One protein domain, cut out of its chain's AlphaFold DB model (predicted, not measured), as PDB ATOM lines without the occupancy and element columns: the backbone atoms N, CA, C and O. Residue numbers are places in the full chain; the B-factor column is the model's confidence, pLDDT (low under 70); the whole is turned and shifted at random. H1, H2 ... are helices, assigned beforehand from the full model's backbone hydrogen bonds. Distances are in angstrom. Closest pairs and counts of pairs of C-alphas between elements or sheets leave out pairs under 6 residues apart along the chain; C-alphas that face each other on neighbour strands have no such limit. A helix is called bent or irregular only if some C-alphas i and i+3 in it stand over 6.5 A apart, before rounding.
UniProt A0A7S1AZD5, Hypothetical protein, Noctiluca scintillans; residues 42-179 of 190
ATOM      1  N   PRO A  42      60.493  41.387 -59.638       64.12
ATOM      2  CA  PRO A  42      59.591  41.288 -58.483       64.12
ATOM      3  C   PRO A  42      58.560  40.150 -58.586       64.12
ATOM      4  O   PRO A  42      58.055  39.670 -57.578       64.12
ATOM      5  N   LEU A  43      58.268  39.693 -59.806       57.31
ATOM      6  CA  LEU A  43      57.368  38.577 -60.074       57.31
ATOM      7  C   LEU A  43      58.009  37.206 -59.769       57.31
ATOM      8  O   LEU A  43      57.331  36.308 -59.285       57.31
ATOM      9  N   GLU A  44      59.314  37.044 -59.998       60.91
ATOM     10  CA  GLU A  44      60.048  35.784 -59.778       60.91
ATOM     11  C   GLU A  44      60.291  35.504 -58.284       60.91
ATOM     12  O   GLU A  44      60.148  34.372 -57.808       60.91
ATOM     13  N   SER A  45      60.583  36.561 -57.522       62.53
ATOM     14  CA  SER A  45      60.733  36.489 -56.063       62.53
ATOM     15  C   SER A  45      59.402  36.202 -55.353       62.53
ATOM     16  O   SER A  45      59.367  35.400 -54.416       62.53
ATOM     17  N   ALA A  46      58.288  36.768 -55.833       65.19
ATOM     18  CA  ALA A  46      56.951  36.491 -55.301       65.19
ATOM     19  C   ALA A  46      56.518  35.030 -55.527       65.19
ATOM     20  O   ALA A  46      56.100  34.358 -54.586       65.19
ATOM     21  N   VAL A  47      56.712  34.488 -56.736       69.25
ATOM     22  CA  VAL A  47      56.370  33.086 -57.064       69.25
ATOM     23  C   VAL A  47      57.164  32.089 -56.213       69.25
ATOM     24  O   VAL A  47      56.635  31.065 -55.769       69.25
ATOM     25  N   THR A  48      58.435  32.391 -55.951       74.81
ATOM     26  CA  THR A  48      59.288  31.562 -55.089       74.81
ATOM     27  C   THR A  48      58.821  31.615 -53.634       74.81
ATOM     28  O   THR A  48      58.787  30.586 -52.958       74.81
ATOM     29  N   THR A  49      58.379  32.786 -53.172       81.06
ATOM     30  CA  THR A  49      57.825  32.979 -51.824       81.06
ATOM     31  C   THR A  49      56.540  32.172 -51.626       81.06
ATOM     32  O   THR A  49      56.442  31.421 -50.655       81.06
ATOM     33  N   ASP A  50      55.603  32.211 -52.576       82.81
ATOM     34  CA  ASP A  50      54.346  31.451 -52.494       82.81
ATOM     35  C   ASP A  50      54.580  29.941 -52.445       82.81
ATOM     36  O   ASP A  50      53.902  29.208 -51.720       82.81
ATOM     37  N   LYS A  51      55.565  29.448 -53.206       83.25
ATOM     38  CA  LYS A  51      55.956  28.037 -53.152       83.25
ATOM     39  C   LYS A  51      56.485  27.663 -51.769       83.25
ATOM     40  O   LYS A  51      56.075  26.637 -51.237       83.25
ATOM     41  N   ILE A  52      57.337  28.498 -51.171       85.88
ATOM     42  CA  ILE A  52      57.872  28.260 -49.824       85.88
ATOM     43  C   ILE A  52      56.736  28.190 -48.802       85.88
ATOM     44  O   ILE A  52      56.693  27.245 -48.015       85.88
ATOM     45  N   VAL A  53      55.794  29.139 -48.828       87.44
ATOM     46  CA  VAL A  53      54.671  29.153 -47.876       87.44
ATOM     47  C   VAL A  53      53.794  27.909 -48.042       87.44
ATOM     48  O   VAL A  53      53.480  27.261 -47.044       87.44
ATOM     49  N   ARG A  54      53.470  27.495 -49.276       86.62
ATOM     50  CA  ARG A  54      52.713  26.251 -49.524       86.62
ATOM     51  C   ARG A  54      53.434  25.019 -49.001       86.62
ATOM     52  O   ARG A  54      52.820  24.212 -48.313       86.62
ATOM     53  N   THR A  55      54.741  24.902 -49.231       88.00
ATOM     54  CA  THR A  55      55.526  23.789 -48.680       88.00
ATOM     55  C   THR A  55      55.476  23.755 -47.150       88.00
ATOM     56  O   THR A  55      55.349  22.672 -46.577       88.00
ATOM     57  N   GLN A  56      55.510  24.906 -46.467       89.69
ATOM     58  CA  GLN A  56      55.339  24.948 -45.007       89.69
ATOM     59  C   GLN A  56      53.935  24.509 -44.572       89.69
ATOM     60  O   GLN A  56      53.798  23.798 -43.576       89.69
ATOM     61  N   LEU A  57      52.896  24.887 -45.319       89.69
ATOM     62  CA  LEU A  57      51.526  24.451 -45.045       89.69
ATOM     63  C   LEU A  57      51.372  22.940 -45.224       89.69
ATOM     64  O   LEU A  57      50.814  22.289 -44.347       89.69
ATOM     65  N   TYR A  58      51.928  22.361 -46.290       89.94
ATOM     66  CA  TYR A  58      51.919  20.908 -46.478       89.94
ATOM     67  C   TYR A  58      52.695  20.188 -45.394       89.94
ATOM     68  O   TYR A  58      52.250  19.149 -44.929       89.94
ATOM     69  N   ARG A  59      53.817  20.751 -44.941       90.75
ATOM     70  CA  ARG A  59      54.563  20.202 -43.808       90.75
ATOM     71  C   ARG A  59      53.713  20.177 -42.550       90.75
ATOM     72  O   ARG A  59      53.693  19.179 -41.841       90.75
ATOM     73  N   ARG A  60      52.994  21.265 -42.285       90.56
ATOM     74  CA  ARG A  60      52.075  21.330 -41.154       90.56
ATOM     75  C   ARG A  60      50.954  20.300 -41.302       90.56
ATOM     76  O   ARG A  60      50.701  19.588 -40.344       90.56
ATOM     77  N   ALA A  61      50.332  20.197 -42.476       89.62
ATOM     78  CA  ALA A  61      49.296  19.204 -42.751       89.62
ATOM     79  C   ALA A  61      49.820  17.777 -42.541       89.62
ATOM     80  O   ALA A  61      49.210  17.025 -41.798       89.62
ATOM     81  N   PHE A  62      50.983  17.448 -43.106       90.56
ATOM     82  CA  PHE A  62      51.628  16.140 -42.992       90.56
ATOM     83  C   PHE A  62      51.751  15.690 -41.534       90.56
ATOM     84  O   PHE A  62      51.306  14.602 -41.199       90.56
ATOM     85  N   TYR A  63      52.241  16.563 -40.647       89.31
ATOM     86  CA  TYR A  63      52.356  16.253 -39.218       89.31
ATOM     87  C   TYR A  63      51.023  16.009 -38.499       89.31
ATOM     88  O   TYR A  63      51.029  15.418 -37.427       89.31
ATOM     89  N   PHE A  64      49.908  16.530 -39.014       87.25
ATOM     90  CA  PHE A  64      48.582  16.299 -38.432       87.25
ATOM     91  C   PHE A  64      47.849  15.115 -39.070       87.25
ATOM     92  O   PHE A  64      46.915  14.607 -38.459       87.25
ATOM     93  N   ILE A  65      48.230  14.725 -40.288       89.56
ATOM     94  CA  ILE A  65      47.680  13.561 -40.992       89.56
ATOM     95  C   ILE A  65      48.355  12.276 -40.500       89.56
ATOM     96  O   ILE A  65      47.669  11.275 -40.351       89.56
ATOM     97  N   ASP A  66      49.668  12.332 -40.258       90.44
ATOM     98  CA  ASP A  66      50.479  11.254 -39.680       90.44
ATOM     99  C   ASP A  66      50.111  11.076 -38.196       90.44
ATOM    100  O   ASP A  66      50.662  11.745 -37.315       90.44
ATOM    101  N   GLU A  67      49.105  10.243 -37.918       82.50
ATOM    102  CA  GLU A  67      48.610  10.003 -36.556       82.50
ATOM    103  C   GLU A  67      49.543   9.052 -35.785       82.50
ATOM    104  O   GLU A  67      49.610   9.109 -34.551       82.50
ATOM    105  N   ASP A  68      50.269   8.189 -36.500       84.19
ATOM    106  CA  ASP A  68      51.155   7.172 -35.932       84.19
ATOM    107  C   ASP A  68      52.637   7.592 -35.840       84.19
ATOM    108  O   ASP A  68      53.445   6.888 -35.224       84.19
ATOM    109  N   PHE A  69      52.976   8.784 -36.339       84.44
ATOM    110  CA  PHE A  69      54.319   9.375 -36.364       84.44
ATOM    111  C   PHE A  69      55.357   8.496 -37.064       84.44
ATOM    112  O   PHE A  69      56.549   8.514 -36.720       84.44
ATOM    113  N   THR A  70      54.932   7.724 -38.058       86.25
ATOM    114  CA  THR A  70      55.837   6.882 -38.843       86.25
ATOM    115  C   THR A  70      56.698   7.692 -39.812       86.25
ATOM    116  O   THR A  70      57.713   7.186 -40.295       86.25
ATOM    117  N   ASN A  71      56.394   8.980 -40.016       86.38
ATOM    118  CA  ASN A  71      56.952   9.855 -41.056       86.38
ATOM    119  C   ASN A  71      56.623   9.393 -42.483       86.38
ATOM    120  O   ASN A  71      57.268   9.831 -43.442       86.38
ATOM    121  N   THR A  72      55.622   8.530 -42.624       90.38
ATOM    122  CA  THR A  72      55.102   8.025 -43.892       90.38
ATOM    123  C   THR A  72      53.591   7.995 -43.808       90.38
ATOM    124  O   THR A  72      53.057   7.483 -42.838       90.38
ATOM    125  N   LEU A  73      52.894   8.502 -44.818       91.62
ATOM    126  CA  LEU A  73      51.437   8.485 -44.799       91.62
ATOM    127  C   LEU A  73      50.911   7.177 -45.373       91.62
ATOM    128  O   LEU A  73      51.199   6.830 -46.524       91.62
ATOM    129  N   SER A  74      50.111   6.479 -44.578       91.38
ATOM    130  CA  SER A  74      49.354   5.313 -45.008       91.38
ATOM    131  C   SER A  74      48.181   5.702 -45.912       91.38
ATOM    132  O   SER A  74      47.740   6.856 -45.990       91.38
ATOM    133  N   ARG A  75      47.630   4.701 -46.603       90.94
ATOM    134  CA  ARG A  75      46.450   4.857 -47.464       90.94
ATOM    135  C   ARG A  75      45.267   5.443 -46.698       90.94
ATOM    136  O   ARG A  75      44.546   6.283 -47.232       90.94
ATOM    137  N   GLU A  76      45.037   4.967 -45.483       89.69
ATOM    138  CA  GLU A  76      43.899   5.336 -44.648       89.69
ATOM    139  C   GLU A  76      43.977   6.807 -44.227       89.69
ATOM    140  O   GLU A  76      42.987   7.538 -44.327       89.69
ATOM    141  N   GLU A  77      45.164   7.268 -43.838       90.25
ATOM    142  CA  GLU A  77      45.416   8.658 -43.450       90.25
ATOM    143  C   GLU A  77      45.244   9.615 -44.637       90.25
ATOM    144  O   GLU A  77      44.580  10.653 -44.535       90.25
ATOM    145  N   ILE A  78      45.748   9.229 -45.811       89.44
ATOM    146  CA  ILE A  78      45.558   9.987 -47.055       89.44
ATOM    147  C   ILE A  78      44.086  10.028 -47.451       89.44
ATOM    148  O   ILE A  78      43.605  11.065 -47.907       89.44
ATOM    149  N   ASN A  79      43.351   8.931 -47.269       89.69
ATOM    150  CA  ASN A  79      41.922   8.887 -47.554       89.69
ATOM    151  C   ASN A  79      41.161   9.895 -46.679       89.69
ATOM    152  O   ASN A  79      40.371  10.688 -47.196       89.69
ATOM    153  N   LYS A  80      41.458   9.935 -45.373       87.75
ATOM    154  CA  LYS A  80      40.873  10.904 -44.430       87.75
ATOM    155  C   LYS A  80      41.165  12.344 -44.856       87.75
ATOM    156  O   LYS A  80      40.243  13.159 -44.939       87.75
ATOM    157  N   PHE A  81      42.417  12.644 -45.196       87.69
ATOM    158  CA  PHE A  81      42.816  13.963 -45.686       87.69
ATOM    159  C   PHE A  81      42.123  14.336 -47.006       87.69
ATOM    160  O   PHE A  81      41.547  15.417 -47.125       87.69
ATOM    161  N   GLY A  82      42.126  13.433 -47.988       86.56
ATOM    162  CA  GLY A  82      41.530  13.649 -49.303       86.56
ATOM    163  C   GLY A  82      40.023  13.895 -49.236       86.56
ATOM    164  O   GLY A  82      39.528  14.814 -49.890       86.56
ATOM    165  N   ARG A  83      39.301  13.166 -48.374       87.69
ATOM    166  CA  ARG A  83      37.871  13.409 -48.105       87.69
ATOM    167  C   ARG A  83      37.611  14.781 -47.502       87.69
ATOM    168  O   ARG A  83      36.587  15.378 -47.815       87.69
ATOM    169  N   PHE A  84      38.507  15.298 -46.667       85.56
ATOM    170  CA  PHE A  84      38.346  16.642 -46.117       85.56
ATOM    171  C   PHE A  84      38.629  17.729 -47.161       85.56
ATOM    172  O   PHE A  84      37.877  18.692 -47.284       85.56
ATOM    173  N   VAL A  85      39.712  17.570 -47.924       82.56
ATOM    174  CA  VAL A  85      40.190  18.567 -48.894       82.56
ATOM    175  C   VAL A  85      39.294  18.657 -50.125       82.56
ATOM    176  O   VAL A  85      38.969  19.751 -50.581       82.56
ATOM    177  N   VAL A  86      38.909  17.510 -50.683       83.69
ATOM    178  CA  VAL A  86      38.142  17.422 -51.934       83.69
ATOM    179  C   VAL A  86      36.649  17.210 -51.663       83.69
ATOM    180  O   VAL A  86      35.815  17.552 -52.498       83.69
ATOM    181  N   GLY A  87      36.280  16.698 -50.486       83.62
ATOM    182  CA  GLY A  87      34.888  16.453 -50.121       83.62
ATOM    183  C   GLY A  87      34.353  15.132 -50.676       83.62
ATOM    184  O   GLY A  87      35.053  14.121 -50.740       83.62
ATOM    185  N   SER A  88      33.079  15.144 -51.081       80.38
ATOM    186  CA  SER A  88      32.342  13.966 -51.566       80.38
ATOM    187  C   SER A  88      32.890  13.358 -52.855       80.38
ATOM    188  O   SER A  88      32.574  12.209 -53.159       80.38
ATOM    189  N   ASP A  89      33.688  14.115 -53.605       83.44
ATOM    190  CA  ASP A  89      34.274  13.651 -54.860       83.44
ATOM    191  C   ASP A  89      35.500  12.757 -54.622       83.44
ATOM    192  O   ASP A  89      35.972  12.108 -55.554       83.44
ATOM    193  N   TRP A  90      36.008  12.692 -53.385       87.12
ATOM    194  CA  TRP A  90      37.075  11.775 -53.003       87.12
ATOM    195  C   TRP A  90      36.532  10.379 -52.689       87.12
ATOM    196  O   TRP A  90      35.681  10.205 -51.813       87.12
ATOM    197  N   ASN A  91      37.069   9.364 -53.367       89.81
ATOM    198  CA  ASN A  91      36.723   7.962 -53.155       89.81
ATOM    199  C   ASN A  91      37.976   7.088 -52.982       89.81
ATOM    200  O   ASN A  91      39.121   7.543 -53.097       89.81
ATOM    201  N   ASP A  92      37.749   5.816 -52.677       89.06
ATOM    202  CA  ASP A  92      38.827   4.870 -52.404       89.06
ATOM    203  C   ASP A  92      39.615   4.551 -53.689       89.06
ATOM    204  O   ASP A  92      40.831   4.378 -53.639       89.06
ATOM    205  N   GLU A  93      38.972   4.589 -54.861       88.75
ATOM    206  CA  GLU A  93      39.644   4.442 -56.157       88.75
ATOM    207  C   GLU A  93      40.599   5.606 -56.460       88.75
ATOM    208  O   GLU A  93      41.701   5.395 -56.962       88.75
ATOM    209  N   LEU A  94      40.210   6.843 -56.150       86.94
ATOM    210  CA  LEU A  94      41.058   8.026 -56.279       86.94
ATOM    211  C   LEU A  94      42.198   7.986 -55.274       86.94
ATOM    212  O   LEU A  94      43.297   8.406 -55.617       86.94
ATOM    213  N   THR A  95      41.959   7.434 -54.084       88.81
ATOM    214  CA  THR A  95      43.020   7.174 -53.106       88.81
ATOM    215  C   THR A  95      44.032   6.176 -53.664       88.81
ATOM    216  O   THR A  95      45.227   6.424 -53.587       88.81
ATOM    217  N   GLU A  96      43.589   5.084 -54.291       88.69
ATOM    218  CA  GLU A  96      44.488   4.123 -54.947       88.69
ATOM    219  C   GLU A  96      45.296   4.778 -56.072       88.69
ATOM    220  O   GLU A  96      46.505   4.585 -56.175       88.69
ATOM    221  N   VAL A  97      44.640   5.579 -56.916       87.31
ATOM    222  CA  VAL A  97      45.314   6.303 -58.001       87.31
ATOM    223  C   VAL A  97      46.321   7.306 -57.444       87.31
ATOM    224  O   VAL A  97      47.411   7.424 -57.995       87.31
ATOM    225  N   PHE A  98      45.964   8.002 -56.364       86.75
ATOM    226  CA  PHE A  98      46.841   8.923 -55.653       86.75
ATOM    227  C   PHE A  98      48.066   8.194 -55.113       86.75
ATOM    228  O   PHE A  98      49.178   8.587 -55.435       86.75
ATOM    229  N   MET A  99      47.866   7.099 -54.375       88.12
ATOM    230  CA  MET A  99      48.949   6.285 -53.824       88.12
ATOM    231  C   MET A  99      49.878   5.796 -54.927       88.12
ATOM    232  O   MET A  99      51.068   6.053 -54.874       88.12
ATOM    233  N   ARG A 100      49.338   5.173 -55.977       88.25
ATOM    234  CA  ARG A 100      50.138   4.599 -57.067       88.25
ATOM    235  C   ARG A 100      50.967   5.631 -57.834       88.25
ATOM    236  O   ARG A 100      52.003   5.286 -58.383       88.25
ATOM    237  N   GLU A 101      50.461   6.850 -57.975       87.25
ATOM    238  CA  GLU A 101      51.132   7.908 -58.740       87.25
ATOM    239  C   GLU A 101      52.069   8.753 -57.865       87.25
ATOM    240  O   GLU A 101      53.017   9.335 -58.383       87.25
ATOM    241  N   ALA A 102      51.802   8.849 -56.561       87.94
ATOM    242  CA  ALA A 102      52.648   9.573 -55.618       87.94
ATOM    243  C   ALA A 102      53.806   8.710 -55.088       87.94
ATOM    244  O   ALA A 102      54.912   9.224 -54.943       87.94
ATOM    245  N   ASP A 103      53.561   7.421 -54.831       90.56
ATOM    246  CA  ASP A 103      54.537   6.456 -54.310       90.56
ATOM    247  C   ASP A 103      55.488   6.036 -55.438       90.56
ATOM    248  O   ASP A 103      55.208   5.127 -56.226       90.56
ATOM    249  N   THR A 104      56.599   6.763 -55.570       86.31
ATOM    250  CA  THR A 104      57.566   6.538 -56.654       86.31
ATOM    251  C   THR A 104      58.589   5.479 -56.260       86.31
ATOM    252  O   THR A 104      59.130   4.786 -57.128       86.31
ATOM    253  N   ASP A 105      58.864   5.351 -54.962       86.06
ATOM    254  CA  ASP A 105      59.794   4.365 -54.420       86.06
ATOM    255  C   ASP A 105      59.147   3.001 -54.113       86.06
ATOM    256  O   ASP A 105      59.866   2.032 -53.853       86.06
ATOM    257  N   VAL A 106      57.823   2.889 -54.265       84.25
ATOM    258  CA  VAL A 106      57.012   1.686 -54.012       84.25
ATOM    259  C   VAL A 106      57.217   1.193 -52.578       84.25
ATOM    260  O   VAL A 106      57.314  -0.010 -52.308       84.25
ATOM    261  N   SER A 107      57.329   2.131 -51.639       85.19
ATOM    262  CA  SER A 107      57.482   1.831 -50.217       85.19
ATOM    263  C   SER A 107      56.163   1.413 -49.562       85.19
ATOM    264  O   SER A 107      56.181   0.789 -48.499       85.19
ATOM    265  N   GLY A 108      55.021   1.681 -50.207       82.19
ATOM    266  CA  GLY A 108      53.684   1.389 -49.688       82.19
ATOM    267  C   GLY A 108      53.116   2.483 -48.779       82.19
ATOM    268  O   GLY A 108      52.001   2.332 -48.277       82.19
ATOM    269  N   GLY A 109      53.849   3.580 -48.592       87.38
ATOM    270  CA  GLY A 109      53.429   4.787 -47.886       87.38
ATOM    271  C   GLY A 109      54.040   6.015 -48.556       87.38
ATOM    272  O   GLY A 109      54.981   5.890 -49.324       87.38
ATOM    273  N   LEU A 110      53.514   7.207 -48.286       91.00
ATOM    274  CA  LEU A 110      54.067   8.424 -48.888       91.00
ATOM    275  C   LEU A 110      54.993   9.152 -47.938       91.00
ATOM    276  O   LEU A 110      54.586   9.575 -46.853       91.00
ATOM    277  N   ASN A 111      56.222   9.380 -48.385       91.62
ATOM    278  CA  ASN A 111      57.127  10.267 -47.678       91.62
ATOM    279  C   ASN A 111      56.734  11.745 -47.891       91.62
ATOM    280  O   ASN A 111      55.938  12.106 -48.763       91.62
ATOM    281  N   PHE A 112      57.310  12.638 -47.084       90.62
ATOM    282  CA  PHE A 112      56.985  14.066 -47.148       90.62
ATOM    283  C   PHE A 112      57.235  14.693 -48.533       90.62
ATOM    284  O   PHE A 112      56.452  15.533 -48.979       90.62
ATOM    285  N   ASN A 113      58.311  14.303 -49.221       90.50
ATOM    286  CA  ASN A 113      58.657  14.889 -50.517       90.50
ATOM    287  C   ASN A 113      57.667  14.460 -51.606       90.50
ATOM    288  O   ASN A 113      57.194  15.312 -52.358       90.50
ATOM    289  N   GLU A 114      57.311  13.176 -51.642       90.69
ATOM    290  CA  GLU A 114      56.302  12.616 -52.550       90.69
ATOM    291  C   GLU A 114      54.938  13.264 -52.327       90.69
ATOM    292  O   GLU A 114      54.278  13.696 -53.275       90.69
ATOM    293  N   PHE A 115      54.550  13.434 -51.060       89.88
ATOM    294  CA  PHE A 115      53.320  14.125 -50.694       89.88
ATOM    295  C   PHE A 115      53.295  15.566 -51.222       89.88
ATOM    296  O   PHE A 115      52.310  15.988 -51.830       89.88
ATOM    297  N   VAL A 116      54.366  16.342 -51.026       89.31
ATOM    298  CA  VAL A 116      54.449  17.729 -51.517       89.31
ATOM    299  C   VAL A 116      54.384  17.784 -53.040       89.31
ATOM    300  O   VAL A 116      53.629  18.586 -53.593       89.31
ATOM    301  N   GLU A 117      55.162  16.949 -53.725       87.50
ATOM    302  CA  GLU A 117      55.225  16.950 -55.184       87.50
ATOM    303  C   GLU A 117      53.878  16.580 -55.805       87.50
ATOM    304  O   GLU A 117      53.400  17.263 -56.719       87.50
ATOM    305  N   PHE A 118      53.221  15.552 -55.268       85.06
ATOM    306  CA  PHE A 118      51.917  15.141 -55.754       85.06
ATOM    307  C   PHE A 118      50.855  16.221 -55.509       85.06
ATOM    308  O   PHE A 118      50.082  16.555 -56.413       85.06
ATOM    309  N   ASN A 119      50.828  16.808 -54.312       84.38
ATOM    310  CA  ASN A 119      49.885  17.869 -53.967       84.38
ATOM    311  C   ASN A 119      50.004  19.076 -54.906       84.38
ATOM    312  O   ASN A 119      48.991  19.602 -55.375       84.38
ATOM    313  N   GLU A 120      51.234  19.467 -55.240       83.06
ATOM    314  CA  GLU A 120      51.523  20.540 -56.194       83.06
ATOM    315  C   GLU A 120      51.084  20.203 -57.626       83.06
ATOM    316  O   GLU A 120      50.564  21.068 -58.342       83.06
ATOM    317  N   ARG A 121      51.288  18.956 -58.064       81.06
ATOM    318  CA  ARG A 121      50.955  18.512 -59.426       81.06
ATOM    319  C   ARG A 121      49.460  18.303 -59.636       81.06
ATOM    320  O   ARG A 121      48.922  18.735 -60.656       81.06
ATOM    321  N   MET A 122      48.802  17.610 -58.714       71.94
ATOM    322  CA  MET A 122      47.506  16.973 -58.963       71.94
ATOM    323  C   MET A 122      46.391  17.454 -58.040       71.94
ATOM    324  O   MET A 122      45.289  17.710 -58.523       71.94
ATOM    325  N   LEU A 123      46.643  17.575 -56.734       71.00
ATOM    326  CA  LEU A 123      45.569  17.867 -55.782       71.00
ATOM    327  C   LEU A 123      45.154  19.342 -55.856       71.00
ATOM    328  O   LEU A 123      44.024  19.667 -56.214       71.00
ATOM    329  N   PHE A 124      46.095  20.257 -55.632       71.25
ATOM    330  CA  PHE A 124      45.812  21.695 -55.632       71.25
ATOM    331  C   PHE A 124      45.775  22.304 -57.036       71.25
ATOM    332  O   PHE A 124      45.348  23.442 -57.209       71.25
ATOM    333  N   SER A 125      46.135  21.539 -58.073       71.62
ATOM    334  CA  SER A 125      45.835  21.935 -59.451       71.62
ATOM    335  C   SER A 125      44.347  21.800 -59.789       71.62
ATOM    336  O   SER A 125      43.854  22.594 -60.588       71.62
ATOM    337  N   LYS A 126      43.632  20.849 -59.169       67.88
ATOM    338  CA  LYS A 126      42.188  20.643 -59.368       67.88
ATOM    339  C   LYS A 126      41.318  21.540 -58.491       67.88
ATOM    340  O   LYS A 126      40.259  21.948 -58.951       67.88
ATOM    341  N   VAL A 127      41.743  21.828 -57.257       68.62
ATOM    342  CA  VAL A 127      40.926  22.619 -56.321       68.62
ATOM    343  C   VAL A 127      41.171  24.122 -56.480       68.62
ATOM    344  O   VAL A 127      40.261  24.857 -56.849       68.62
ATOM    345  N   SER A 128      42.393  24.593 -56.222       74.06
ATOM    346  CA  SER A 128      42.851  25.956 -56.514       74.06
ATOM    347  C   SER A 128      44.335  26.074 -56.172       74.06
ATOM    348  O   SER A 128      44.775  25.580 -55.133       74.06
ATOM    349  N   LYS A 129      45.099  26.777 -57.017       71.19
ATOM    350  CA  LYS A 129      46.507  27.105 -56.743       71.19
ATOM    351  C   LYS A 129      46.672  28.340 -55.858       71.19
ATOM    352  O   LYS A 129      47.801  28.664 -55.495       71.19
ATOM    353  N   GLU A 130      45.586  29.045 -55.537       80.69
ATOM    354  CA  GLU A 130      45.673  30.244 -54.711       80.69
ATOM    355  C   GLU A 130      46.125  29.904 -53.290       80.69
ATOM    356  O   GLU A 130      45.501  29.109 -52.586       80.69
ATOM    357  N   LEU A 131      47.212  30.548 -52.860       81.25
ATOM    358  CA  LEU A 131      47.835  30.326 -51.558       81.25
ATOM    359  C   LEU A 131      46.848  30.512 -50.397       81.25
ATOM    360  O   LEU A 131      46.839  29.715 -49.465       81.25
ATOM    361  N   THR A 132      46.003  31.540 -50.469       84.19
ATOM    362  CA  THR A 132      45.002  31.883 -49.444       84.19
ATOM    363  C   THR A 132      43.965  30.778 -49.253       84.19
ATOM    364  O   THR A 132      43.556  30.485 -48.127       84.19
ATOM    365  N   PHE A 133      43.562  30.136 -50.349       84.62
ATOM    366  CA  PHE A 133      42.624  29.026 -50.330       84.62
ATOM    367  C   PHE A 133      43.264  27.776 -49.719       84.62
ATOM    368  O   PHE A 133      42.705  27.192 -48.792       84.62
ATOM    369  N   VAL A 134      44.467  27.414 -50.179       84.25
ATOM    370  CA  VAL A 134      45.230  26.273 -49.642       84.25
ATOM    371  C   VAL A 134      45.501  26.456 -48.147       84.25
ATOM    372  O   VAL A 134      45.339  25.519 -47.366       84.25
ATOM    373  N   GLN A 135      45.848  27.675 -47.731       87.88
ATOM    374  CA  GLN A 135      46.050  28.019 -46.328       87.88
ATOM    375  C   GLN A 135      44.781  27.804 -45.502       87.88
ATOM    376  O   GLN A 135      44.821  27.067 -44.520       87.88
ATOM    377  N   SER A 136      43.660  28.400 -45.916       88.19
ATOM    378  CA  SER A 136      42.386  28.295 -45.189       88.19
ATOM    379  C   SER A 136      41.913  26.845 -45.075       88.19
ATOM    380  O   SER A 136      41.412  26.431 -44.032       88.19
ATOM    381  N   MET A 137      42.103  26.055 -46.132       86.25
ATOM    382  CA  MET A 137      41.744  24.640 -46.149       86.25
ATOM    383  C   MET A 137      42.588  23.821 -45.170       86.25
ATOM    384  O   MET A 137      42.038  23.063 -44.374       86.25
ATOM    385  N   ILE A 138      43.913  23.968 -45.213       88.12
ATOM    386  CA  ILE A 138      44.816  23.221 -44.330       88.12
ATOM    387  C   ILE A 138      44.606  23.635 -42.872       88.12
ATOM    388  O   ILE A 138      44.582  22.782 -41.988       88.12
ATOM    389  N   GLU A 139      44.411  24.925 -42.603       89.69
ATOM    390  CA  GLU A 139      44.088  25.408 -41.259       89.69
ATOM    391  C   GLU A 139      42.752  24.849 -40.758       89.69
ATOM    392  O   GLU A 139      42.676  24.414 -39.609       89.69
ATOM    393  N   GLY A 140      41.733  24.787 -41.622       87.44
ATOM    394  CA  GLY A 140      40.451  24.155 -41.313       87.44
ATOM    395  C   GLY A 140      40.587  22.666 -40.993       87.44
ATOM    396  O   GLY A 140      40.033  22.209 -39.997       87.44
ATOM    397  N   PHE A 141      41.372  21.924 -41.779       86.88
ATOM    398  CA  PHE A 141      41.633  20.499 -41.540       86.88
ATOM    399  C   PHE A 141      42.282  20.268 -40.179       86.88
ATOM    400  O   PHE A 141      41.834  19.441 -39.390       86.88
ATOM    401  N   ILE A 142      43.325  21.041 -39.876       87.44
ATOM    402  CA  ILE A 142      44.049  20.936 -38.610       87.44
ATOM    403  C   ILE A 142      43.131  21.268 -37.431       87.44
ATOM    404  O   ILE A 142      43.196  20.603 -36.399       87.44
ATOM    405  N   ALA A 143      42.275  22.283 -37.569       86.06
ATOM    406  CA  ALA A 143      41.305  22.631 -36.537       86.06
ATOM    407  C   ALA A 143      40.297  21.495 -36.297       86.06
ATOM    408  O   ALA A 143      40.017  21.172 -35.143       86.06
ATOM    409  N   GLU A 144      39.804  20.855 -37.359       82.62
ATOM    410  CA  GLU A 144      38.904  19.702 -37.249       82.62
ATOM    411  C   GLU A 144      39.585  18.530 -36.536       82.62
ATOM    412  O   GLU A 144      39.044  17.982 -35.573       82.62
ATOM    413  N   MET A 145      40.828  18.228 -36.914       77.56
ATOM    414  CA  MET A 145      41.623  17.187 -36.266       77.56
ATOM    415  C   MET A 145      41.829  17.448 -34.767       77.56
ATOM    416  O   MET A 145      41.730  16.542 -33.938       77.56
ATOM    417  N   GLN A 146      42.084  18.700 -34.385       72.38
ATOM    418  CA  GLN A 146      42.237  19.084 -32.979       72.38
ATOM    419  C   GLN A 146      40.915  19.014 -32.203       72.38
ATOM    420  O   GLN A 146      40.911  18.665 -31.017       72.38
ATOM    421  N   ASN A 147      39.788  19.307 -32.857       74.81
ATOM    422  CA  ASN A 147      38.467  19.220 -32.245       74.81
ATOM    423  C   ASN A 147      38.114  17.779 -31.863       74.81
ATOM    424  O   ASN A 147      37.661  17.559 -30.738       74.81
ATOM    425  N   GLU A 148      38.377  16.792 -32.729       70.88
ATOM    426  CA  GLU A 148      38.132  15.376 -32.414       70.88
ATOM    427  C   GLU A 148      38.865  14.950 -31.132       70.88
ATOM    428  O   GLU A 148      38.261  14.385 -30.211       70.88
ATOM    429  N   ALA A 149      40.147  15.309 -31.016       69.12
ATOM    430  CA  ALA A 149      40.962  14.996 -29.845       69.12
ATOM    431  C   ALA A 149      40.414  15.645 -28.561       69.12
ATOM    432  O   ALA A 149      40.295  14.989 -27.518       69.12
ATOM    433  N   HIS A 150      40.024  16.921 -28.627       69.31
ATOM    434  CA  HIS A 150      39.443  17.638 -27.492       69.31
ATOM    435  C   HIS A 150      38.085  17.060 -27.067       69.31
ATOM    436  O   HIS A 150      37.815  16.926 -25.868       69.31
ATOM    437  N   MET A 151      37.236  16.675 -28.022       69.88
ATOM    438  CA  MET A 151      35.915  16.103 -27.747       69.88
ATOM    439  C   MET A 151      36.010  14.724 -27.095       69.88
ATOM    440  O   MET A 151      35.292  14.453 -26.127       69.88
ATOM    441  N   ILE A 152      36.921  13.867 -27.567       71.38
ATOM    442  CA  ILE A 152      37.165  12.548 -26.972       71.38
ATOM    443  C   ILE A 152      37.600  12.711 -25.511       71.38
ATOM    444  O   ILE A 152      37.003  12.102 -24.619       71.38
ATOM    445  N   GLN A 153      38.566  13.590 -25.232       73.19
ATOM    446  CA  GLN A 153      39.023  13.848 -23.862       73.19
ATOM    447  C   GLN A 153      37.923  14.437 -22.971       73.19
ATOM    448  O   GLN A 153      37.760  14.009 -21.825       73.19
ATOM    449  N   ALA A 154      37.123  15.374 -23.484       75.06
ATOM    450  CA  ALA A 154      35.999  15.947 -22.746       75.06
ATOM    451  C   ALA A 154      34.949  14.883 -22.383       75.06
ATOM    452  O   ALA A 154      34.443  14.859 -21.255       75.06
ATOM    453  N   LYS A 155      34.667  13.954 -23.305       80.12
ATOM    454  CA  LYS A 155      33.762  12.825 -23.065       80.12
ATOM    455  C   LYS A 155      34.305  11.899 -21.978       80.12
ATOM    456  O   LYS A 155      33.589  11.625 -21.015       80.12
ATOM    457  N   TRP A 156      35.565  11.474 -22.072       79.00
ATOM    458  CA  TRP A 156      36.198  10.626 -21.052       79.00
ATOM    459  C   TRP A 156      36.253  11.300 -19.682       79.00
ATOM    460  O   TRP A 156      35.994  10.656 -18.665       79.00
ATOM    461  N   ARG A 157      36.482  12.615 -19.643       84.25
ATOM    462  CA  ARG A 157      36.428  13.397 -18.407       84.25
ATOM    463  C   ARG A 157      35.039  13.353 -17.771       84.25
ATOM    464  O   ARG A 157      34.935  13.071 -16.581       84.25
ATOM    465  N   SER A 158      33.974  13.556 -18.545       83.62
ATOM    466  CA  SER A 158      32.592  13.452 -18.050       83.62
ATOM    467  C   SER A 158      32.264  12.053 -17.507       83.62
ATOM    468  O   SER A 158      31.668  11.911 -16.433       83.62
ATOM    469  N   VAL A 159      32.723  11.010 -18.208       82.69
ATOM    470  CA  VAL A 159      32.558   9.615 -17.776       82.69
ATOM    471  C   VAL A 159      33.291   9.366 -16.456       82.69
ATOM    472  O   VAL A 159      32.673   8.879 -15.511       82.69
ATOM    473  N   SER A 160      34.561   9.768 -16.341       88.69
ATOM    474  CA  SER A 160      35.347   9.592 -15.110       88.69
ATOM    475  C   SER A 160      34.710  10.284 -13.900       88.69
ATOM    476  O   SER A 160      34.577   9.680 -12.842       88.69
ATOM    477  N   LEU A 161      34.197  11.508 -14.068       85.81
ATOM    478  CA  LEU A 161      33.529  12.248 -12.994       85.81
ATOM    479  C   LEU A 161      32.223  11.583 -12.542       85.81
ATOM    480  O   LEU A 161      31.859  11.650 -11.366       85.81
ATOM    481  N   SER A 162      31.509  10.944 -13.472       85.56
ATOM    482  CA  SER A 162      30.295  10.186 -13.159       85.56
ATOM    483  C   SER A 162      30.625   8.941 -12.330       85.56
ATOM    484  O   SER A 162      29.941   8.665 -11.342       85.56
ATOM    485  N   VAL A 163      31.709   8.244 -12.682       86.44
ATOM    486  CA  VAL A 163      32.231   7.094 -11.929       86.44
ATOM    487  C   VAL A 163      32.690   7.516 -10.532       86.44
ATOM    488  O   VAL A 163      32.259   6.918  -9.548       86.44
ATOM    489  N   ASP A 164      33.459   8.598 -10.409       89.31
ATOM    490  CA  ASP A 164      33.932   9.115  -9.117       89.31
ATOM    491  C   ASP A 164      32.781   9.458  -8.164       89.31
ATOM    492  O   ASP A 164      32.841   9.186  -6.959       89.31
ATOM    493  N   ARG A 165      31.697  10.034  -8.695       85.69
ATOM    494  CA  ARG A 165      30.500  10.352  -7.910       85.69
ATOM    495  C   ARG A 165      29.798   9.086  -7.425       85.69
ATOM    496  O   ARG A 165      29.422   9.025  -6.256       85.69
ATOM    497  N   ALA A 166      29.647   8.083  -8.287       85.00
ATOM    498  CA  ALA A 166      29.065   6.800  -7.907       85.00
ATOM    499  C   ALA A 166      29.910   6.106  -6.826       85.00
ATOM    500  O   ALA A 166      29.365   5.663  -5.815       85.00
ATOM    501  N   CYS A 167      31.238   6.104  -6.967       86.06
ATOM    502  CA  CYS A 167      32.139   5.494  -5.994       86.06
ATOM    503  C   CYS A 167      32.023   6.137  -4.603       86.06
ATOM    504  O   CYS A 167      31.923   5.431  -3.601       86.06
ATOM    505  N   ARG A 168      31.954   7.473  -4.516       86.94
ATOM    506  CA  ARG A 168      31.796   8.172  -3.225       86.94
ATOM    507  C   ARG A 168      30.458   7.917  -2.539       86.94
ATOM    508  O   ARG A 168      30.394   8.007  -1.319       86.94
ATOM    509  N   VAL A 169      29.402   7.639  -3.298       88.56
ATOM    510  CA  VAL A 169      28.063   7.406  -2.741       88.56
ATOM    511  C   VAL A 169      27.864   5.937  -2.363       88.56
ATOM    512  O   VAL A 169      27.226   5.654  -1.356       88.56
ATOM    513  N   ILE A 170      28.420   5.006  -3.141       90.31
ATOM    514  CA  ILE A 170      28.137   3.570  -3.011       90.31
ATOM    515  C   ILE A 170      29.140   2.863  -2.090       90.31
ATOM    516  O   ILE A 170      28.737   2.031  -1.283       90.31
ATOM    517  N   PHE A 171      30.435   3.188  -2.154       89.69
ATOM    518  CA  PHE A 171      31.450   2.429  -1.410       89.69
ATOM    519  C   PHE A 171      31.389   2.625   0.113       89.69
ATOM    520  O   PHE A 171      31.462   1.619   0.816       89.69
ATOM    521  N   PRO A 172      31.222   3.847   0.667       92.94
ATOM    522  CA  PRO A 172      31.160   4.029   2.117       92.94
ATOM    523  C   PRO A 172      30.025   3.258   2.817       92.94
ATOM    524  O   PRO A 172      30.316   2.573   3.797       92.94
ATOM    525  N   PRO A 173      28.756   3.289   2.355       93.25
ATOM    526  CA  PRO A 173      27.697   2.524   3.011       93.25
ATOM    527  C   PRO A 173      27.876   1.011   2.838       93.25
ATOM    528  O   PRO A 173      27.653   0.275   3.794       93.25
ATOM    529  N   VAL A 174      28.335   0.535   1.674       91.62
ATOM    530  CA  VAL A 174      28.619  -0.897   1.461       91.62
ATOM    531  C   VAL A 174      29.732  -1.378   2.394       91.62
ATOM    532  O   VAL A 174      29.593  -2.421   3.024       91.62
ATOM    533  N   PHE A 175      30.796  -0.590   2.555       92.00
ATOM    534  CA  PHE A 175      31.886  -0.893   3.481       92.00
ATOM    535  C   PHE A 175      31.407  -0.977   4.937       92.00
ATOM    536  O   PHE A 175      31.765  -1.913   5.648       92.00
ATOM    537  N   LEU A 176      30.552  -0.043   5.368       92.56
ATOM    538  CA  LEU A 176      29.969  -0.058   6.714       92.56
ATOM    539  C   LEU A 176      29.049  -1.266   6.940       92.56
ATOM    540  O   LEU A 176      29.098  -1.871   8.008       92.56
ATOM    541  N   ILE A 177      28.247  -1.649   5.942       92.81
ATOM    542  CA  ILE A 177      27.405  -2.853   6.004       92.81
ATOM    543  C   ILE A 177      28.275  -4.111   6.124       92.81
ATOM    544  O   ILE A 177      27.997  -4.967   6.961       92.81
ATOM    545  N   CYS A 178      29.349  -4.213   5.335       89.50
ATOM    546  CA  CYS A 178      30.292  -5.327   5.427       89.50
ATOM    547  C   CYS A 178      30.962  -5.404   6.805       89.50
ATOM    548  O   CYS A 178      31.033  -6.490   7.371       89.50
ATOM    549  N   LEU A 179      31.407  -4.272   7.365       89.56
ATOM    550  CA  LEU A 179      31.973  -4.226   8.716       89.56
ATOM    551  C   LEU A 179      30.967  -4.677   9.783       89.56
ATOM    552  O   LEU A 179      31.321  -5.441  10.674       89.56
TER     553      LEU A 179
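AT A GLANCE: This is residues 42 to 179 of the 190 residues of the protein "Hypothetical protein" of Noctiluca scintillans (UniProt A0A7S1AZD5). A small compact head of helices has one very long helical arm: H2, H3 and H4 make a cluster, the later part of H1 and the first part of H5a run side by side over it, and residues 147 to 179 of H5 stick out far beyond it. At the other end residues 42 to 49 of H1 also stick out, and the two free stretches give the model its length, while the 97 residues of the body without them span 32 by 26 by 26 A. The printed part has 138 residues with five named helices, in the order H1, H2, H3, H4, H5, and no named strand; the class is all helix. The whole is extended, with a radius of gyration of the C-alphas of 22.5 A and spans of 83 by 36 by 27 A.

IN THESE COORDINATES: H1 runs from residue 42 to 65 and is 34.9 A long, from C-alpha 42 at (59.591, 41.288, -58.483) to C-alpha 65 at (47.680, 13.561, -40.992). H2, residues 75 to 89, is 16.7 A long and irregular: C-alphas 85 and 88 are 9.5 A apart. H3, residues 92 to 102, is 14.9 A long. H4, residues 112 to 127, is 20.4 A long and irregular, with C-alphas 121 and 124 7.1 A apart; it has a kink of 42 degrees near residue 119. H5, residues 131 to 179, was assigned as one helix by its hydrogen bonds but is bent, with C-alphas 169 and 172 6.7 A apart. Its arm H5a, residues 131 to 169, is 57.4 A long; its arm H5b, residues 172 to 179, is 10.6 A long and ends with C-alpha 179 at (31.973, -4.226, 8.716).

HOW THE PARTS SIT: H1 touches residues 131 to 145 of H5a at a shallow tilt of 23 degrees, the same way; the closest C-alphas, of Ala 61 and Ile 138, are 6.2 A apart. H1, with residues 55 to 62, touches residues 112 to 116 of H4, closest at the C-alphas of Tyr 58 and Val 116, 6.5 A; at 70.2 degrees the two are only just about perpendicular. H1 and H2 only just touch, with 3 pairs of C-alphas within 8 A, the closest being Ile 65 and Glu 77 at 5.9 A. H2, with residues 81 to 85, touches residues 137 to 141 of H5a at a steep tilt of 65 degrees, opposite ways; the closest C-alphas are those of Phe 84 and Phe 141, 6.8 A. H2 touches H3 at a steep tilt of 64 degrees, closest at the C-alphas of Asn 79 and Thr 95, 5.9 A. H3 touches residues 114 to 118 of H4 at a steep tilt of 54 degrees, closest at the C-alphas of Ala 102 and Phe 118, 5.6 A. H1 and H3 are apart, and so are H3 and H5a. H5b touches no helix and stands at 37 degrees to H5a, a tilt only just steep. Every O i to N i+4 pair is within hydrogen-bond range in H1, H3 and H5b; the counts are 9 of 11 in H2, 9 of 12 in H4 and 34 of 35 in H5a.

THE WHOLE: The two C-alphas farthest apart, those of Pro 42 and Leu 179, are 85.7 A from each other. The printed part has no cut. The links H2 to H3 and H4 to H5 are tight, those of H1 to H2 and H3 to H4 short, and there is no long link. The mean pLDDT of the printed part is 84.1; residues 42 to 47, 126 to 127 and 149 to 151 are under 70.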